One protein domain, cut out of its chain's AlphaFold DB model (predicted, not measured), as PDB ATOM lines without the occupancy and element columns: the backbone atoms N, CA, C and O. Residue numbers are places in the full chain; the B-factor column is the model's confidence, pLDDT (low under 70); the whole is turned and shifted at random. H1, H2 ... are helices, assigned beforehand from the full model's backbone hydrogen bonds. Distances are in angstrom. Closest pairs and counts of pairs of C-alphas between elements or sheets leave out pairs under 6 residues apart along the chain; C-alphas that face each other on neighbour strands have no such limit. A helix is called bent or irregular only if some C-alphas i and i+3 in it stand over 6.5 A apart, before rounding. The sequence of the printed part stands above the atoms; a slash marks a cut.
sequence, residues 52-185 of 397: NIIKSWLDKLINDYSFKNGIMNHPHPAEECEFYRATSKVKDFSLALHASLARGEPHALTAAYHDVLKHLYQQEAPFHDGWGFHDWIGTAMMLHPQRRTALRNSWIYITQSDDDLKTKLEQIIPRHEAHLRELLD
ATOM      1  N   ASN A  52       8.882 -46.342  71.183       95.38
ATOM      2  CA  ASN A  52       9.724 -45.173  71.418       95.38
ATOM      3  C   ASN A  52       8.904 -43.932  71.787       95.38
ATOM      4  O   ASN A  52       9.399 -43.097  72.541       95.38
ATOM      5  N   ILE A  53       7.649 -43.823  71.326       94.69
ATOM      6  CA  ILE A  53       6.759 -42.709  71.691       94.69
ATOM      7  C   ILE A  53       6.473 -42.743  73.195       94.69
ATOM      8  O   ILE A  53       6.626 -41.729  73.876       94.69
ATOM      9  N   ILE A  54       6.116 -43.913  73.735       96.38
ATOM     10  CA  ILE A  54       5.825 -44.069  75.167       96.38
ATOM     11  C   ILE A  54       7.078 -43.837  76.001       96.38
ATOM     12  O   ILE A  54       7.027 -43.087  76.974       96.38
ATOM     13  N   LYS A  55       8.214 -44.413  75.593       96.69
ATOM     14  CA  LYS A  55       9.495 -44.177  76.266       96.69
ATOM     15  C   LYS A  55       9.846 -42.685  76.296       96.69
ATOM     16  O   LYS A  55      10.194 -42.168  77.350       96.69
ATOM     17  N   SER A  56       9.680 -41.983  75.172       96.44
ATOM     18  CA  SER A  56       9.919 -40.539  75.098       96.44
ATOM     19  C   SER A  56       9.002 -39.754  76.035       96.44
ATOM     20  O   SER A  56       9.471 -38.835  76.700       96.44
ATOM     21  N   TRP A  57       7.717 -40.105  76.124       96.44
ATOM     22  CA  TRP A  57       6.794 -39.440  77.045       96.44
ATOM     23  C   TRP A  57       7.125 -39.695  78.514       96.44
ATOM     24  O   TRP A  57       7.082 -38.751  79.298       96.44
ATOM     25  N   LEU A  58       7.488 -40.925  78.884       97.00
ATOM     26  CA  LEU A  58       7.941 -41.241  80.241       97.00
ATOM     27  C   LEU A  58       9.166 -40.395  80.618       97.00
ATOM     28  O   LEU A  58       9.161 -39.741  81.662       97.00
ATOM     29  N   ASP A  59      10.157 -40.326  79.725       95.75
ATOM     30  CA  ASP A  59      11.364 -39.524  79.933       95.75
ATOM     31  C   ASP A  59      11.034 -38.028  80.056       95.75
ATOM     32  O   ASP A  59      11.531 -37.370  80.968       95.75
ATOM     33  N   LYS A  60      10.170 -37.483  79.193       94.94
ATOM     34  CA  LYS A  60       9.773 -36.064  79.232       94.94
ATOM     35  C   LYS A  60       8.980 -35.707  80.486       94.94
ATOM     36  O   LYS A  60       9.260 -34.691  81.116       94.94
ATOM     37  N   LEU A  61       8.013 -36.535  80.884       94.19
ATOM     38  CA  LEU A  61       7.206 -36.293  82.085       94.19
ATOM     39  C   LEU A  61       8.068 -36.245  83.352       94.19
ATOM     40  O   LEU A  61       7.788 -35.455  84.248       94.19
ATOM     41  N   ILE A  62       9.138 -37.044  83.410       91.88
ATOM     42  CA  ILE A  62      10.098 -37.009  84.518       91.88
ATOM     43  C   ILE A  62      11.082 -35.844  84.384       91.88
ATOM     44  O   ILE A  62      11.382 -35.187  85.377       91.88
ATOM     45  N   ASN A  63      11.651 -35.603  83.206       91.38
ATOM     46  CA  ASN A  63      12.821 -34.727  83.093       91.38
ATOM     47  C   ASN A  63      12.480 -33.275  82.757       91.38
ATOM     48  O   ASN A  63      13.168 -32.376  83.258       91.38
ATOM     49  N   ASP A  64      11.425 -33.073  81.968       90.81
ATOM     50  CA  ASP A  64      11.067 -31.791  81.357       90.81
ATOM     51  C   ASP A  64       9.792 -31.200  81.971       90.81
ATOM     52  O   ASP A  64       9.681 -29.982  82.110       90.81
ATOM     53  N   TYR A  65       8.845 -32.060  82.364       90.62
ATOM     54  CA  TYR A  65       7.536 -31.656  82.890       90.62
ATOM     55  C   TYR A  65       7.332 -31.963  84.377       90.62
ATOM     56  O   TYR A  65       6.228 -31.799  84.895       90.62
ATOM     57  N   SER A  66       8.384 -32.393  85.082       83.81
ATOM     58  CA  SER A  66       8.319 -32.579  86.530       83.81
ATOM     59  C   SER A  66       8.767 -31.330  87.281       83.81
ATOM     60  O   SER A  66       9.770 -30.689  86.959       83.81
ATOM     61  N   PHE A  67       8.058 -31.039  88.369       81.88
ATOM     62  CA  PHE A  67       8.504 -30.083  89.373       81.88
ATOM     63  C   PHE A  67       9.641 -30.727  90.173       81.88
ATOM     64  O   PHE A  67       9.393 -31.414  91.171       81.88
ATOM     65  N   LYS A  68      10.889 -30.579  89.705       74.00
ATOM     66  CA  LYS A  68      12.066 -31.147  90.382       74.00
ATOM     67  C   LYS A  68      12.084 -30.709  91.852       74.00
ATOM     68  O   LYS A  68      11.801 -29.559  92.175       74.00
ATOM     69  N   ASN A  69      12.355 -31.670  92.738       58.41
ATOM     70  CA  ASN A  69      12.268 -31.553  94.197       58.41
ATOM     71  C   ASN A  69      12.864 -30.231  94.714       58.41
ATOM     72  O   ASN A  69      14.079 -30.060  94.702       58.41
ATOM     73  N   GLY A  70      12.009 -29.314  95.178       61.44
ATOM     74  CA  GLY A  70      12.441 -28.081  95.849       61.44
ATOM     75  C   GLY A  70      11.626 -26.828  95.535       61.44
ATOM     76  O   GLY A  70      11.718 -25.860  96.280       61.44
ATOM     77  N   ILE A  71      10.793 -26.832  94.491       53.38
ATOM     78  CA  ILE A  71      10.159 -25.582  94.028       53.38
ATOM     79  C   ILE A  71       8.944 -25.147  94.873       53.38
ATOM     80  O   ILE A  71       8.395 -24.070  94.699       53.38
ATOM     81  N   MET A  72       8.544 -25.946  95.857       60.09
ATOM     82  CA  MET A  72       7.327 -25.698  96.636       60.09
ATOM     83  C   MET A  72       7.632 -25.303  98.089       60.09
ATOM     84  O   MET A  72       6.814 -25.541  98.972       60.09
ATOM     85  N   ASN A  73       8.781 -24.669  98.354       66.56
ATOM     86  CA  ASN A  73       8.974 -23.892  99.587       66.56
ATOM     87  C   ASN A  73       8.207 -22.567  99.469       66.56
ATOM     88  O   ASN A  73       8.779 -21.480  99.537       66.56
ATOM     89  N   HIS A  74       6.907 -22.673  99.206       67.06
ATOM     90  CA  HIS A  74       6.015 -21.536  99.187       67.06
ATOM     91  C   HIS A  74       5.966 -20.964 100.616       67.06
ATOM     92  O   HIS A  74       5.848 -21.737 101.571       67.06
ATOM     93  N   PRO A  75       6.091 -19.638 100.806       69.25
ATOM     94  CA  PRO A  75       6.129 -19.030 102.136       69.25
ATOM     95  C   PRO A  75       4.814 -19.226 102.902       69.25
ATOM     96  O   PRO A  75       4.796 -19.159 104.129       69.25
ATOM     97  N   HIS A  76       3.723 -19.502 102.186       66.56
ATOM     98  CA  HIS A  76       2.435 -19.870 102.765       66.56
ATOM     99  C   HIS A  76       2.219 -21.390 102.733       66.56
ATOM    100  O   HIS A  76       2.619 -22.024 101.752       66.56
ATOM    101  N   PRO A  77       1.537 -21.970 103.742       70.38
ATOM    102  CA  PRO A  77       1.155 -23.378 103.725       70.38
ATOM    103  C   PRO A  77       0.432 -23.742 102.422       70.38
ATOM    104  O   PRO A  77      -0.380 -22.971 101.915       70.38
ATOM    105  N   ALA A  78       0.684 -24.935 101.891       67.69
ATOM    106  CA  ALA A  78       0.062 -25.449 100.665       67.69
ATOM    107  C   ALA A  78      -1.475 -25.314 100.631       67.69
ATOM    108  O   ALA A  78      -2.083 -25.113  99.581       67.69
ATOM    109  N   GLU A  79      -2.105 -25.423 101.798       73.38
ATOM    110  CA  GLU A  79      -3.557 -25.363 101.979       73.38
ATOM    111  C   GLU A  79      -4.122 -23.949 101.786       73.38
ATOM    112  O   GLU A  79      -5.331 -23.759 101.646       73.38
ATOM    113  N   GLU A  80      -3.249 -22.945 101.767       78.38
ATOM    114  CA  GLU A  80      -3.626 -21.552 101.875       78.38
ATOM    115  C   GLU A  80      -3.675 -20.784 100.550       78.38
ATOM    116  O   GLU A  80      -4.406 -19.791 100.478       78.38
ATOM    117  N   CYS A  81      -2.952 -21.225  99.521       82.00
ATOM    118  CA  CYS A  81      -2.923 -20.580  98.208       82.00
ATOM    119  C   CYS A  81      -3.709 -21.413  97.182       82.00
ATOM    120  O   CYS A  81      -3.455 -22.602  96.989       82.00
ATOM    121  N   GLU A  82      -4.689 -20.804  96.508       83.88
ATOM    122  CA  GLU A  82      -5.480 -21.483  95.470       83.88
ATOM    123  C   GLU A  82      -4.651 -21.880  94.257       83.88
ATOM    124  O   GLU A  82      -4.816 -22.987  93.745       83.88
ATOM    125  N   PHE A  83      -3.710 -21.031  93.856       87.69
ATOM    126  CA  PHE A  83      -2.818 -21.310  92.736       87.69
ATOM    127  C   PHE A  83      -1.839 -22.427  93.079       87.69
ATOM    128  O   PHE A  83      -1.609 -23.314  92.263       87.69
ATOM    129  N   TYR A  84      -1.362 -22.484  94.324       87.44
ATOM    130  CA  TYR A  84      -0.579 -23.617  94.812       87.44
ATOM    131  C   TYR A  84      -1.376 -24.931  94.764       87.44
ATOM    132  O   TYR A  84      -0.861 -25.960  94.311       87.44
ATOM    133  N   ARG A  85      -2.644 -24.922  95.205       89.94
ATOM    134  CA  ARG A  85      -3.529 -26.100  95.118       89.94
ATOM    135  C   ARG A  85      -3.750 -26.525  93.665       89.94
ATOM    136  O   ARG A  85      -3.687 -27.717  93.367       89.94
ATOM    137  N   ALA A  86      -3.953 -25.568  92.764       92.31
ATOM    138  CA  ALA A  86      -4.077 -25.821  91.332       92.31
ATOM    139  C   ALA A  86      -2.786 -26.435  90.754       92.31
ATOM    140  O   ALA A  86      -2.834 -27.505  90.150       92.31
ATOM    141  N   THR A  87      -1.619 -25.850  91.031       91.75
ATOM    142  CA  THR A  87      -0.305 -26.396  90.650       91.75
ATOM    143  C   THR A  87      -0.078 -27.806  91.194       91.75
ATOM    144  O   THR A  87       0.403 -28.684  90.477       91.75
ATOM    145  N   SER A  88      -0.489 -28.071  92.436       90.94
ATOM    146  CA  SER A  88      -0.414 -29.410  93.033       90.94
ATOM    147  C   SER A  88      -1.291 -30.413  92.280       90.94
ATOM    148  O   SER A  88      -0.817 -31.495  91.945       90.94
ATOM    149  N   LYS A  89      -2.518 -30.037  91.896       94.06
ATOM    150  CA  LYS A  89      -3.376 -30.887  91.054       94.06
ATOM    151  C   LYS A  89      -2.759 -31.171  89.677       94.06
ATOM    152  O   LYS A  89      -2.907 -32.282  89.173       94.06
ATOM    153  N   VAL A  90      -2.033 -30.219  89.080       94.31
ATOM    154  CA  VAL A  90      -1.273 -30.462  87.834       94.31
ATOM    155  C   VAL A  90      -0.144 -31.467  88.055       94.31
ATOM    156  O   VAL A  90       0.036 -32.386  87.250       94.31
ATOM    157  N   LYS A  91       0.606 -31.327  89.152       92.50
ATOM    158  CA  LYS A  91       1.652 -32.282  89.532       92.50
ATOM    159  C   LYS A  91       1.077 -33.689  89.697       92.50
ATOM    160  O   LYS A  91       1.608 -34.629  89.107       92.50
ATOM    161  N   ASP A  92      -0.015 -33.823  90.440       93.75
ATOM    162  CA  ASP A  92      -0.659 -35.112  90.697       93.75
ATOM    163  C   ASP A  92      -1.189 -35.743  89.405       93.75
ATOM    164  O   ASP A  92      -0.969 -36.930  89.163       93.75
ATOM    165  N   PHE A  93      -1.798 -34.942  88.523       96.31
ATOM    166  CA  PHE A  93      -2.202 -35.380  87.186       96.31
ATOM    167  C   PHE A  93      -1.012 -35.909  86.371       96.31
ATOM    168  O   PHE A  93      -1.099 -36.987  85.784       96.31
ATOM    169  N   SER A  94       0.113 -35.191  86.372       95.31
ATOM    170  CA  SER A  94       1.325 -35.567  85.627       95.31
ATOM    171  C   SER A  94       1.941 -36.871  86.153       95.31
ATOM    172  O   SER A  94       2.345 -37.734  85.371       95.31
ATOM    173  N   LEU A  95       1.966 -37.052  87.479       94.38
ATOM    174  CA  LEU A  95       2.445 -38.276  88.131       94.38
ATOM    175  C   LEU A  95       1.525 -39.470  87.860       94.38
ATOM    176  O   LEU A  95       2.012 -40.563  87.557       94.38
ATOM    177  N   ALA A  96       0.208 -39.266  87.933       96.38
ATOM    178  CA  ALA A  96      -0.774 -40.292  87.605       96.38
ATOM    179  C   ALA A  96      -0.640 -40.724  86.139       96.38
ATOM    180  O   ALA A  96      -0.550 -41.918  85.859       96.38
ATOM    181  N   LEU A  97      -0.525 -39.759  85.220       97.31
ATOM    182  CA  LEU A  97      -0.303 -40.009  83.798       97.31
ATOM    183  C   LEU A  97       0.977 -40.812  83.551       97.31
ATOM    184  O   LEU A  97       0.941 -41.809  82.831       97.31
ATOM    185  N   HIS A  98       2.092 -40.420  84.170       96.75
ATOM    186  CA  HIS A  98       3.349 -41.159  84.078       96.75
ATOM    187  C   HIS A  98       3.182 -42.613  84.551       96.75
ATOM    188  O   HIS A  98       3.584 -43.551  83.862       96.75
ATOM    189  N   ALA A  99       2.556 -42.820  85.713       97.06
ATOM    190  CA  ALA A  99       2.348 -44.152  86.269       97.06
ATOM    191  C   ALA A  99       1.434 -45.022  85.382       97.06
ATOM    192  O   ALA A  99       1.721 -46.202  85.181       97.06
ATOM    193  N   SER A 100       0.368 -44.447  84.820       97.69
ATOM    194  CA  SER A 100      -0.539 -45.127  83.887       97.69
ATOM    195  C   SER A 100       0.133 -45.467  82.552       97.69
ATOM    196  O   SER A 100      -0.060 -46.572  82.045       97.69
ATOM    197  N   LEU A 101       0.987 -44.586  82.016       97.38
ATOM    198  CA  LEU A 101       1.818 -44.881  80.840       97.38
ATOM    199  C   LEU A 101       2.793 -46.033  81.108       97.38
ATOM    200  O   LEU A 101       2.903 -46.941  80.288       97.38
ATOM    201  N   ALA A 102       3.457 -46.032  82.268       96.88
ATOM    202  CA  ALA A 102       4.407 -47.079  82.646       96.88
ATOM    203  C   ALA A 102       3.735 -48.455  82.802       96.88
ATOM    204  O   ALA A 102       4.345 -49.478  82.498       96.88
ATOM    205  N   ARG A 103       2.469 -48.486  83.239       97.56
ATOM    206  CA  ARG A 103       1.650 -49.708  83.309       97.56
ATOM    207  C   ARG A 103       1.019 -50.112  81.972       97.56
ATOM    208  O   ARG A 103       0.425 -51.183  81.896       97.56
ATOM    209  N   GLY A 104       1.128 -49.282  80.934       96.25
ATOM    210  CA  GLY A 104       0.501 -49.536  79.637       96.25
ATOM    211  C   GLY A 104      -1.028 -49.452  79.675       96.25
ATOM    212  O   GLY A 104      -1.701 -50.198  78.965       96.25
ATOM    213  N   GLU A 105      -1.594 -48.577  80.509       97.12
ATOM    214  CA  GLU A 105      -3.047 -48.438  80.610       97.12
ATOM    215  C   GLU A 105      -3.646 -47.863  79.311       97.12
ATOM    216  O   GLU A 105      -3.137 -46.859  78.799       97.12
ATOM    217  N   PRO A 106      -4.746 -48.442  78.778       95.88
ATOM    218  CA  PRO A 106      -5.254 -48.089  77.452       95.88
ATOM    219  C   PRO A 106      -5.514 -46.595  77.245       95.88
ATOM    220  O   PRO A 106      -5.123 -46.047  76.223       95.88
ATOM    221  N   HIS A 107      -6.118 -45.914  78.221       96.00
ATOM    222  CA  HIS A 107      -6.460 -44.492  78.108       96.00
ATOM    223  C   HIS A 107      -5.219 -43.585  78.037       96.00
ATOM    224  O   HIS A 107      -5.198 -42.626  77.269       96.00
ATOM    225  N   ALA A 108      -4.157 -43.910  78.782       96.94
ATOM    226  CA  ALA A 108      -2.907 -43.159  78.761       96.94
ATOM    227  C   ALA A 108      -2.139 -43.390  77.449       96.94
ATOM    228  O   ALA A 108      -1.620 -42.442  76.860       96.94
ATOM    229  N   LEU A 109      -2.129 -44.633  76.949       95.31
ATOM    230  CA  LEU A 109      -1.566 -44.957  75.638       95.31
ATOM    231  C   LEU A 109      -2.308 -44.220  74.518       95.31
ATOM    232  O   LEU A 109      -1.665 -43.599  73.675       95.31
ATOM    233  N   THR A 110      -3.645 -44.228  74.531       94.06
ATOM    234  CA  THR A 110      -4.465 -43.459  73.586       94.06
ATOM    235  C   THR A 110      -4.099 -41.976  73.639       94.06
ATOM    236  O   THR A 110      -3.789 -41.391  72.606       94.06
ATOM    237  N   ALA A 111      -4.022 -41.370  74.827       94.56
ATOM    238  CA  ALA A 111      -3.629 -39.967  74.955       94.56
ATOM    239  C   ALA A 111      -2.231 -39.668  74.375       94.56
ATOM    240  O   ALA A 111      -2.026 -38.615  73.767       94.56
ATOM    241  N   ALA A 112      -1.271 -40.584  74.535       94.50
ATOM    242  CA  ALA A 112       0.079 -40.435  73.996       94.50
ATOM    243  C   ALA A 112       0.142 -40.574  72.466       94.50
ATOM    244  O   ALA A 112       0.902 -39.844  71.831       94.50
ATOM    245  N   TYR A 113      -0.637 -41.490  71.880       92.88
ATOM    246  CA  TYR A 113      -0.647 -41.736  70.432       92.88
ATOM    247  C   TYR A 113      -1.543 -40.769  69.645       92.88
ATOM    248  O   TYR A 113      -1.280 -40.536  68.471       92.88
ATOM    249  N   HIS A 114      -2.570 -40.192  70.275       88.75
ATOM    250  CA  HIS A 114      -3.502 -39.242  69.651       88.75
ATOM    251  C   HIS A 114      -3.152 -37.775  69.932       88.75
ATOM    252  O   HIS A 114      -4.037 -36.929  70.002       88.75
ATOM    253  N   ASP A 115      -1.870 -37.472  70.150       88.31
ATOM    254  CA  ASP A 115      -1.358 -36.113  70.359       88.31
ATOM    255  C   ASP A 115      -1.980 -35.318  71.528       88.31
ATOM    256  O   ASP A 115      -1.629 -34.156  71.726       88.31
ATOM    257  N   VAL A 116      -2.806 -35.927  72.392       92.56
ATOM    258  CA  VAL A 116      -3.384 -35.252  73.572       92.56
ATOM    259  C   VAL A 116      -2.273 -34.746  74.489       92.56
ATOM    260  O   VAL A 116      -2.310 -33.615  74.970       92.56
ATOM    261  N   LEU A 117      -1.235 -35.557  74.702       94.00
ATOM    262  CA  LEU A 117      -0.098 -35.147  75.529       94.00
ATOM    263  C   LEU A 117       0.746 -34.068  74.854       94.00
ATOM    264  O   LEU A 117       1.218 -33.144  75.517       94.00
ATOM    265  N   LYS A 118       0.911 -34.157  73.531       91.69
ATOM    266  CA  LYS A 118       1.592 -33.128  72.742       91.69
ATOM    267  C   LYS A 118       0.887 -31.789  72.909       91.69
ATOM    268  O   LYS A 118       1.541 -30.794  73.204       91.69
ATOM    269  N   HIS A 119      -0.433 -31.808  72.821       88.38
ATOM    270  CA  HIS A 119      -1.279 -30.651  73.016       88.38
ATOM    271  C   HIS A 119      -1.126 -30.013  74.400       88.38
ATOM    272  O   HIS A 119      -0.995 -28.800  74.498       88.38
ATOM    273  N   LEU A 120      -1.083 -30.817  75.466       91.81
ATOM    274  CA  LEU A 120      -0.981 -30.321  76.845       91.81
ATOM    275  C   LEU A 120       0.413 -29.821  77.241       91.81
ATOM    276  O   LEU A 120       0.519 -28.875  78.020       91.81
ATOM    277  N   TYR A 121       1.475 -30.479  76.773       92.25
ATOM    278  CA  TYR A 121       2.819 -30.294  77.331       92.25
ATOM    279  C   TYR A 121       3.825 -29.636  76.381       92.25
ATOM    280  O   TYR A 121       4.843 -29.122  76.838       92.25
ATOM    281  N   GLN A 122       3.601 -29.630  75.063       81.75
ATOM    282  CA  GLN A 122       4.581 -29.065  74.115       81.75
ATOM    283  C   GLN A 122       4.466 -27.541  73.948       81.75
ATOM    284  O   GLN A 122       5.092 -26.980  73.052       81.75
ATOM    285  N   GLN A 123       3.701 -26.859  74.802       72.50
ATOM    286  CA  GLN A 123       3.434 -25.426  74.695       72.50
ATOM    287  C   GLN A 123       3.680 -24.685  76.017       72.50
ATOM    288  O   GLN A 123       3.435 -25.250  77.075       72.50
ATOM    289  N   GLU A 124       4.148 -23.433  75.890       72.81
ATOM    290  CA  GLU A 124       4.235 -22.254  76.793       72.81
ATOM    291  C   GLU A 124       4.432 -22.376  78.317       72.81
ATOM    292  O   GLU A 124       4.960 -21.441  78.920       72.81
ATOM    293  N   ALA A 125       4.001 -23.449  78.969       87.31
ATOM    294  CA  ALA A 125       4.033 -23.578  80.412       87.31
ATOM    295  C   ALA A 125       5.465 -23.860  80.920       87.31
ATOM    296  O   ALA A 125       6.127 -24.796  80.457       87.31
ATOM    297  N   PRO A 126       5.965 -23.087  81.899       90.19
ATOM    298  CA  PRO A 126       7.339 -23.194  82.380       90.19
ATOM    299  C   PRO A 126       7.489 -24.305  83.436       90.19
ATOM    300  O   PRO A 126       7.863 -24.045  84.569       90.19
ATOM    301  N   PHE A 127       7.223 -25.568  83.090       89.31
ATOM    302  CA  PHE A 127       7.242 -26.693  84.051       89.31
ATOM    303  C   PHE A 127       8.563 -26.882  84.825       89.31
ATOM    304  O   PHE A 127       8.567 -27.447  85.917       89.31
ATOM    305  N   HIS A 128       9.682 -26.410  84.273       87.44
ATOM    306  CA  HIS A 128      11.002 -26.462  84.908       87.44
ATOM    307  C   HIS A 128      11.201 -25.394  85.994       87.44
ATOM    308  O   HIS A 128      12.125 -25.504  86.800       87.44
ATOM    309  N   ASP A 129      10.345 -24.376  86.014       87.81
ATOM    310  CA  ASP A 129      10.321 -23.294  86.984       87.81
ATOM    311  C   ASP A 129       8.961 -23.317  87.681       87.81
ATOM    312  O   ASP A 129       7.980 -22.758  87.207       87.81
ATOM    313  N   GLY A 130       8.874 -24.011  88.810       85.94
ATOM    314  CA  GLY A 130       7.621 -24.134  89.549       85.94
ATOM    315  C   GLY A 130       7.072 -22.804  90.086       85.94
ATOM    316  O   GLY A 130       5.860 -22.726  90.247       85.94
ATOM    317  N   TRP A 131       7.898 -21.765  90.294       85.50
ATOM    318  CA  TRP A 131       7.393 -20.415  90.593       85.50
ATOM    319  C   TRP A 131       6.803 -19.784  89.335       85.50
ATOM    320  O   TRP A 131       5.644 -19.382  89.338       85.50
ATOM    321  N   GLY A 132       7.532 -19.822  88.219       88.31
ATOM    322  CA  GLY A 132       6.995 -19.399  86.928       88.31
ATOM    323  C   GLY A 132       5.718 -20.153  86.534       88.31
ATOM    324  O   GLY A 132       4.816 -19.571  85.937       88.31
ATOM    325  N   PHE A 133       5.600 -21.439  86.879       90.50
ATOM    326  CA  PHE A 133       4.411 -22.245  86.601       90.50
ATOM    327  C   PHE A 133       3.256 -21.883  87.533       90.50
ATOM    328  O   PHE A 133       2.114 -21.803  87.083       90.50
ATOM    329  N   HIS A 134       3.550 -21.639  88.811       88.50
ATOM    330  CA  HIS A 134       2.587 -21.117  89.772       88.50
ATOM    331  C   HIS A 134       1.977 -19.799  89.275       88.50
ATOM    332  O   HIS A 134       0.755 -19.696  89.180       88.50
ATOM    333  N   ASP A 135       2.812 -18.850  88.852       86.81
ATOM    334  CA  ASP A 135       2.367 -17.552  88.330       86.81
ATOM    335  C   ASP A 135       1.613 -17.697  87.003       86.81
ATOM    336  O   ASP A 135       0.603 -17.029  86.765       86.81
ATOM    337  N   TRP A 136       2.053 -18.621  86.143       91.62
ATOM    338  CA  TRP A 136       1.370 -18.944  84.890       91.62
ATOM    339  C   TRP A 136      -0.037 -19.517  85.128       91.62
ATOM    340  O   TRP A 136      -0.984 -19.094  84.460       91.62
ATOM    341  N   ILE A 137      -0.202 -20.433  86.092       91.69
ATOM    342  CA  ILE A 137      -1.512 -20.964  86.501       91.69
ATOM    343  C   ILE A 137      -2.360 -19.870  87.142       91.69
ATOM    344  O   ILE A 137      -3.533 -19.747  86.788       91.69
ATOM    345  N   GLY A 138      -1.777 -19.058  88.027       88.19
ATOM    346  CA  GLY A 138      -2.445 -17.909  88.633       88.19
ATOM    347  C   GLY A 138      -3.016 -16.993  87.559       88.19
ATOM    348  O   GLY A 138      -4.225 -16.801  87.478       88.19
ATOM    349  N   THR A 139      -2.182 -16.557  86.618       88.31
ATOM    350  CA  THR A 139      -2.612 -15.731  85.482       88.31
ATOM    351  C   THR A 139      -3.713 -16.415  84.671       88.31
ATOM    352  O   THR A 139      -4.728 -15.797  84.358       88.31
ATOM    353  N   ALA A 140      -3.580 -17.707  84.359       91.12
ATOM    354  CA  ALA A 140      -4.608 -18.439  83.624       91.12
ATOM    355  C   ALA A 140      -5.957 -18.487  84.368       91.12
ATOM    356  O   ALA A 140      -7.004 -18.342  83.734       91.12
ATOM    357  N   MET A 141      -5.945 -18.658  85.693       89.69
ATOM    358  CA  MET A 141      -7.146 -18.662  86.534       89.69
ATOM    359  C   MET A 141      -7.804 -17.280  86.588       89.69
ATOM    360  O   MET A 141      -9.032 -17.189  86.565       89.69
ATOM    361  N   MET A 142      -6.988 -16.226  86.605       85.69
ATOM    362  CA  MET A 142      -7.422 -14.833  86.717       85.69
ATOM    363  C   MET A 142      -7.879 -14.246  85.375       85.69
ATOM    364  O   MET A 142      -8.693 -13.330  85.362       85.69
ATOM    365  N   LEU A 143      -7.430 -14.787  84.239       89.31
ATOM    366  CA  LEU A 143      -7.837 -14.338  82.903       89.31
ATOM    367  C   LEU A 143      -9.263 -14.751  82.542       89.31
ATOM    368  O   LEU A 143      -9.685 -15.874  82.838       89.31
ATOM    369  N   HIS A 144      -9.963 -13.874  81.811       92.94
ATOM    370  CA  HIS A 144     -11.286 -14.170  81.253       92.94
ATOM    371  C   HIS A 144     -11.210 -15.406  80.354       92.94
ATOM    372  O   HIS A 144     -10.243 -15.508  79.598       92.94
ATOM    373  N   PRO A 145     -12.201 -16.323  80.354       93.62
ATOM    374  CA  PRO A 145     -12.172 -17.508  79.502       93.62
ATOM    375  C   PRO A 145     -11.867 -17.172  78.039       93.62
ATOM    376  O   PRO A 145     -10.962 -17.751  77.458       93.62
ATOM    377  N   GLN A 146     -12.502 -16.140  77.481       94.69
ATOM    378  CA  GLN A 146     -12.256 -15.680  76.102       94.69
ATOM    379  C   GLN A 146     -10.880 -15.020  75.857       94.69
ATOM    380  O   GLN A 146     -10.570 -14.666  74.721       94.69
ATOM    381  N   ARG A 147     -10.070 -14.805  76.897       94.12
ATOM    382  CA  ARG A 147      -8.671 -14.345  76.806       94.12
ATOM    383  C   ARG A 147      -7.674 -15.480  77.047       94.12
ATOM    384  O   ARG A 147      -6.465 -15.285  76.947       94.12
ATOM    385  N   ARG A 148      -8.146 -16.678  77.400       92.75
ATOM    386  CA  ARG A 148      -7.275 -17.834  77.602       92.75
ATOM    387  C   ARG A 148      -6.918 -18.429  76.254       92.75
ATOM    388  O   ARG A 148      -7.757 -18.562  75.369       92.75
ATOM    389  N   THR A 149      -5.669 -18.861  76.136       91.94
ATOM    390  CA  THR A 149      -5.334 -19.841  75.111       91.94
ATOM    391  C   THR A 149      -6.079 -21.128  75.426       91.94
ATOM    392  O   THR A 149      -6.341 -21.467  76.588       91.94
ATOM    393  N   ALA A 150      -6.387 -21.897  74.395       89.56
ATOM    394  CA  ALA A 150      -7.119 -23.130  74.596       89.56
ATOM    395  C   ALA A 150      -6.286 -24.203  75.339       89.56
ATOM    396  O   ALA A 150      -6.858 -25.109  75.942       89.56
ATOM    397  N   LEU A 151      -4.956 -24.041  75.408       90.38
ATOM    398  CA  LEU A 151      -4.072 -24.755  76.335       90.38
ATOM    399  C   LEU A 151      -4.321 -24.373  77.799       90.38
ATOM    400  O   LEU A 151      -4.526 -25.249  78.640       90.38
ATOM    401  N   ARG A 152      -4.300 -23.068  78.115       93.88
ATOM    402  CA  ARG A 152      -4.578 -22.569  79.472       93.88
ATOM    403  C   ARG A 152      -5.928 -23.084  79.947       93.88
ATOM    404  O   ARG A 152      -6.026 -23.575  81.064       93.88
ATOM    405  N   ASN A 153      -6.941 -23.054  79.083       94.62
ATOM    406  CA  ASN A 153      -8.265 -23.563  79.423       94.62
ATOM    407  C   ASN A 153      -8.265 -25.068  79.766       94.62
ATOM    408  O   ASN A 153      -8.904 -25.466  80.740       94.62
ATOM    409  N   SER A 154      -7.511 -25.897  79.033       94.38
ATOM    410  CA  SER A 154      -7.354 -27.325  79.356       94.38
ATOM    411  C   SER A 154      -6.694 -27.546  80.719       94.38
ATOM    412  O   SER A 154      -7.155 -28.379  81.498       94.38
ATOM    413  N   TRP A 155      -5.656 -26.771  81.047       95.62
ATOM    414  CA  TRP A 155      -5.025 -26.840  82.366       95.62
ATOM    415  C   TRP A 155      -5.962 -26.373  83.481       95.62
ATOM    416  O   TRP A 155      -6.069 -27.054  84.498       95.62
ATOM    417  N   ILE A 156      -6.729 -25.299  83.271       95.25
ATOM    418  CA  ILE A 156      -7.756 -24.878  84.233       95.25
ATOM    419  C   ILE A 156      -8.771 -25.998  84.477       95.25
ATOM    420  O   ILE A 156      -9.052 -26.305  85.635       95.25
ATOM    421  N   TYR A 157      -9.243 -26.684  83.431       96.38
ATOM    422  CA  TYR A 157     -10.112 -27.851  83.600       96.38
ATOM    423  C   TYR A 157      -9.468 -28.931  84.482       96.38
ATOM    424  O   TYR A 157     -10.098 -29.374  85.442       96.38
ATOM    425  N   ILE A 158      -8.211 -29.306  84.224       96.38
ATOM    426  CA  ILE A 158      -7.487 -30.311  85.025       96.38
ATOM    427  C   ILE A 158      -7.421 -29.904  86.506       96.38
ATOM    428  O   ILE A 158      -7.600 -30.752  87.382       96.38
ATOM    429  N   THR A 159      -7.200 -28.618  86.790       95.38
ATOM    430  CA  THR A 159      -7.103 -28.097  88.166       95.38
ATOM    431  C   THR A 159      -8.452 -27.983  88.878       95.38
ATOM    432  O   THR A 159      -8.528 -28.143  90.093       95.38
ATOM    433  N   GLN A 160      -9.536 -27.722  88.154       94.25
ATOM    434  CA  GLN A 160     -10.859 -27.524  88.753       94.25
ATOM    435  C   GLN A 160     -11.661 -28.820  88.851       94.25
ATOM    436  O   GLN A 160     -12.530 -28.937  89.707       94.25
ATOM    437  N   SER A 161     -11.359 -29.797  87.999       95.81
ATOM    438  CA  SER A 161     -12.035 -31.086  87.975       95.81
ATOM    439  C   SER A 161     -11.535 -32.023  89.081       95.81
ATOM    440  O   SER A 161     -10.327 -32.181  89.305       95.81
ATOM    441  N   ASP A 162     -12.483 -32.698  89.726       96.19
ATOM    442  CA  ASP A 162     -12.239 -33.817  90.642       96.19
ATOM    443  C   ASP A 162     -12.392 -35.183  89.941       96.19
ATOM    444  O   ASP A 162     -12.361 -36.224  90.592       96.19
ATOM    445  N   ASP A 163     -12.520 -35.184  88.608       97.19
ATOM    446  CA  ASP A 163     -12.589 -36.398  87.797       97.19
ATOM    447  C   ASP A 163     -11.277 -37.200  87.891       97.19
ATOM    448  O   ASP A 163     -10.186 -36.652  88.136       97.19
ATOM    449  N   ASP A 164     -11.371 -38.506  87.638       97.75
ATOM    450  CA  ASP A 164     -10.204 -39.375  87.530       97.75
ATOM    451  C   ASP A 164      -9.369 -39.086  86.266       97.75
ATOM    452  O   ASP A 164      -9.759 -38.332  85.368       97.75
ATOM    453  N   LEU A 165      -8.173 -39.681  86.200       97.69
ATOM    454  CA  LEU A 165      -7.237 -39.478  85.092       97.69
ATOM    455  C   LEU A 165      -7.848 -39.835  83.729       97.69
ATOM    456  O   LEU A 165      -7.631 -39.104  82.761       97.69
ATOM    457  N   LYS A 166      -8.594 -40.943  83.641       97.56
ATOM    458  CA  LYS A 166      -9.184 -41.410  82.385       97.56
ATOM    459  C   LYS A 166     -10.204 -40.391  81.893       97.56
ATOM    460  O   LYS A 166     -10.082 -39.929  80.760       97.56
ATOM    461  N   THR A 167     -11.149 -39.995  82.745       97.81
ATOM    462  CA  THR A 167     -12.163 -38.998  82.382       97.81
ATOM    463  C   THR A 167     -11.521 -37.666  82.005       97.81
ATOM    464  O   THR A 167     -11.900 -37.085  80.989       97.81
ATOM    465  N   LYS A 168     -10.494 -37.209  82.734       97.69
ATOM    466  CA  LYS A 168      -9.760 -35.987  82.367       97.69
ATOM    467  C   LYS A 168      -9.175 -36.080  80.961       97.69
ATOM    468  O   LYS A 168      -9.402 -35.183  80.156       97.69
ATOM    469  N   LEU A 169      -8.463 -37.161  80.641       96.88
ATOM    470  CA  LEU A 169      -7.856 -37.351  79.320       96.88
ATOM    471  C   LEU A 169      -8.900 -37.424  78.198       96.88
ATOM    472  O   LEU A 169      -8.700 -36.814  77.150       96.88
ATOM    473  N   GLU A 170     -10.021 -38.108  78.432       94.81
ATOM    474  CA  GLU A 170     -11.127 -38.216  77.470       94.81
ATOM    475  C   GLU A 170     -11.823 -36.867  77.218       94.81
ATOM    476  O   GLU A 170     -12.325 -36.627  76.123       94.81
ATOM    477  N   GLN A 171     -11.835 -35.967  78.206       96.31
ATOM    478  CA  GLN A 171     -12.522 -34.676  78.121       96.31
ATOM    479  C   GLN A 171     -11.644 -33.519  77.630       96.31
ATOM    480  O   GLN A 171     -12.187 -32.493  77.219       96.31
ATOM    481  N   ILE A 172     -10.313 -33.649  77.635       94.38
ATOM    482  CA  ILE A 172      -9.398 -32.558  77.253       94.38
ATOM    483  C   ILE A 172      -9.641 -32.078  75.820       94.38
ATOM    484  O   ILE A 172      -9.833 -30.881  75.623       94.38
ATOM    485  N   ILE A 173      -9.669 -32.978  74.830       92.06
ATOM    486  CA  ILE A 173      -9.859 -32.585  73.423       92.06
ATOM    487  C   ILE A 173     -11.271 -32.029  73.173       92.06
ATOM    488  O   ILE A 173     -11.364 -30.902  72.684       92.06
ATOM    489  N   PRO A 174     -12.370 -32.699  73.585       94.31
ATOM    490  CA  PRO A 174     -13.714 -32.148  73.401       94.31
ATOM    491  C   PRO A 174     -13.898 -30.768  74.042       94.31
ATOM    492  O   PRO A 174     -14.493 -29.875  73.437       94.31
ATOM    493  N   ARG A 175     -13.367 -30.564  75.255       94.00
ATOM    494  CA  ARG A 175     -13.426 -29.262  75.939       94.00
ATOM    495  C   ARG A 175     -12.562 -28.216  75.256       94.00
ATOM    496  O   ARG A 175     -12.969 -27.061  75.185       94.00
ATOM    497  N   HIS A 176     -11.393 -28.603  74.762       92.00
ATOM    498  CA  HIS A 176     -10.519 -27.719  74.008       92.00
ATOM    499  C   HIS A 176     -11.203 -27.213  72.733       92.00
ATOM    500  O   HIS A 176     -11.261 -26.008  72.506       92.00
ATOM    501  N   GLU A 177     -11.788 -28.109  71.941       91.81
ATOM    502  CA  GLU A 177     -12.517 -27.747  70.722       91.81
ATOM    503  C   GLU A 177     -13.771 -26.923  71.014       91.81
ATOM    504  O   GLU A 177     -14.047 -25.945  70.321       91.81
ATOM    505  N   ALA A 178     -14.538 -27.292  72.047       94.88
ATOM    506  CA  ALA A 178     -15.700 -26.518  72.471       94.88
ATOM    507  C   ALA A 178     -15.302 -25.094  72.869       94.88
ATOM    508  O   ALA A 178     -15.952 -24.135  72.462       94.88
ATOM    509  N   HIS A 179     -14.197 -24.966  73.600       94.25
ATOM    510  CA  HIS A 179     -13.658 -23.676  73.978       94.25
ATOM    511  C   HIS A 179     -13.171 -22.873  72.768       94.25
ATOM    512  O   HIS A 179     -13.484 -21.694  72.687       94.25
ATOM    513  N   LEU A 180     -12.476 -23.487  71.803       93.00
ATOM    514  CA  LEU A 180     -12.088 -22.805  70.562       93.00
ATOM    515  C   LEU A 180     -13.305 -22.317  69.772       93.00
ATOM    516  O   LEU A 180     -13.305 -21.180  69.313       93.00
ATOM    517  N   ARG A 181     -14.365 -23.125  69.654       95.50
ATOM    518  CA  ARG A 181     -15.609 -22.695  68.993       95.50
ATOM    519  C   ARG A 181     -16.223 -21.472  69.667       95.50
ATOM    520  O   ARG A 181     -16.654 -20.557  68.978       95.50
ATOM    521  N   GLU A 182     -16.243 -21.443  70.996       95.31
ATOM    522  CA  GLU A 182     -16.727 -20.286  71.750       95.31
ATOM    523  C   GLU A 182     -15.800 -19.072  71.587       95.31
ATOM    524  O   GLU A 182     -16.266 -17.961  71.348       95.31
ATOM    525  N   LEU A 183     -14.487 -19.278  71.689       93.88
ATOM    526  CA  LEU A 183     -13.463 -18.241  71.575       93.88
ATOM    527  C   LEU A 183     -13.515 -17.528  70.221       93.88
ATOM    528  O   LEU A 183     -13.375 -16.308  70.154       93.88
ATOM    529  N   LEU A 184     -13.711 -18.311  69.161       95.06
ATOM    530  CA  LEU A 184     -13.701 -17.875  67.768       95.06
ATOM    531  C   LEU A 184     -15.092 -17.477  67.258       95.06
ATOM    532  O   LEU A 184     -15.228 -17.091  66.095       95.06
ATOM    533  N   ASP A 185     -16.119 -17.525  68.111       96.62
ATOM    534  CA  ASP A 185     -17.421 -16.954  67.787       96.62
ATOM    535  C   ASP A 185     -17.274 -15.450  67.529       96.62
ATOM    536  O   ASP A 185     -16.709 -14.699  68.328       96.62
TER     537      ASP A 185
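What this domain is: This is residues 52 to 185 of the 397 residues of the protein "RING-type domain-containing protein" of Lophiostoma macrostomum CBS 122681 (UniProt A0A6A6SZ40). A long helix, H2, makes the spine of this domain, and three helices cross it at different heights: H5 near its first end, H6 nearer its middle and H3 near its last end. H1 packs beside the last part of H2, H7 folds back along H6 as the second leg of a helical hairpin, and little H4 packs on H6. The printed part has 134 residues, with seven named helices in the order H1 to H7 and no named strand, and its class is all helix. It is compact, with a radius of gyration of the C-alphas of 14.6 A and spans of 42 by 39 by 24 A.

How they stand to each other: Start with H1, residues 52 to 63, which forms a helical hairpin with H2, residues 82 to 102; their closest C-alphas, of Leu 58 and His 98, are 6.0 A apart, and they run opposite ways at a shallow tilt of 34 degrees, only just short of steep. H2 is the hub, touching five other helices, and it touches H1 with residues 94 to 102 alone. H3, residues 106 to 113, is about perpendicular to H2 at 83 degrees, closest at the C-alphas of Leu 101 and Ala 108, 5.4 A. Go on to H4, residues 116 to 121, which is apart from H2. H5, residues 130 to 142, touches residues 83 to 87 of H2 at a steep tilt of 66 degrees, with the C-alphas of Phe 83 and Gly 138 closest, 5.3 A. H6, residues 150 to 160, is about perpendicular to H2 at 84 degrees, closest at the C-alphas of Ala 86 and Thr 159, 4.9 A. H4 touches H6 at the C-alphas of Leu 120 and Leu 151, 6.4 A. H7, residues 165 to 183, forms a hairpin with H6, its C-alpha at His 176 being 5.7 A from that of Ala 150. Helix packing is mostly crossed, with 1 of 11 touching pairs at a shallow tilt. Every O i to N i+4 pair is within hydrogen-bond range in H1 to H6, and 13 of 15 in H7.

Where its parts are: Find C-alpha 52 at (9.724, -45.173, 71.418); from there H1 runs 16.0 A to residue 63. H2 begins at C-alpha 82, (-5.480, -21.483, 95.470), and runs 30.3 A. H7 runs 25.9 A to C-alpha 183 at (-13.463, -18.241, 71.575); it is irregular, with C-alphas 170 and 173 7.0 A apart, and has a kink of 36 degrees near residue 173.

The domain as a whole: The C-alphas of Gly 70 and Asp 185, the two farthest apart, are 42.5 A from each other. The printed part has no cut, and its long link is H1 to H2, residues 64 to 81. Look there for low confidence: residues 69 to 76 and 78 are under 70, while the mean pLDDT of the printed part is 90.1.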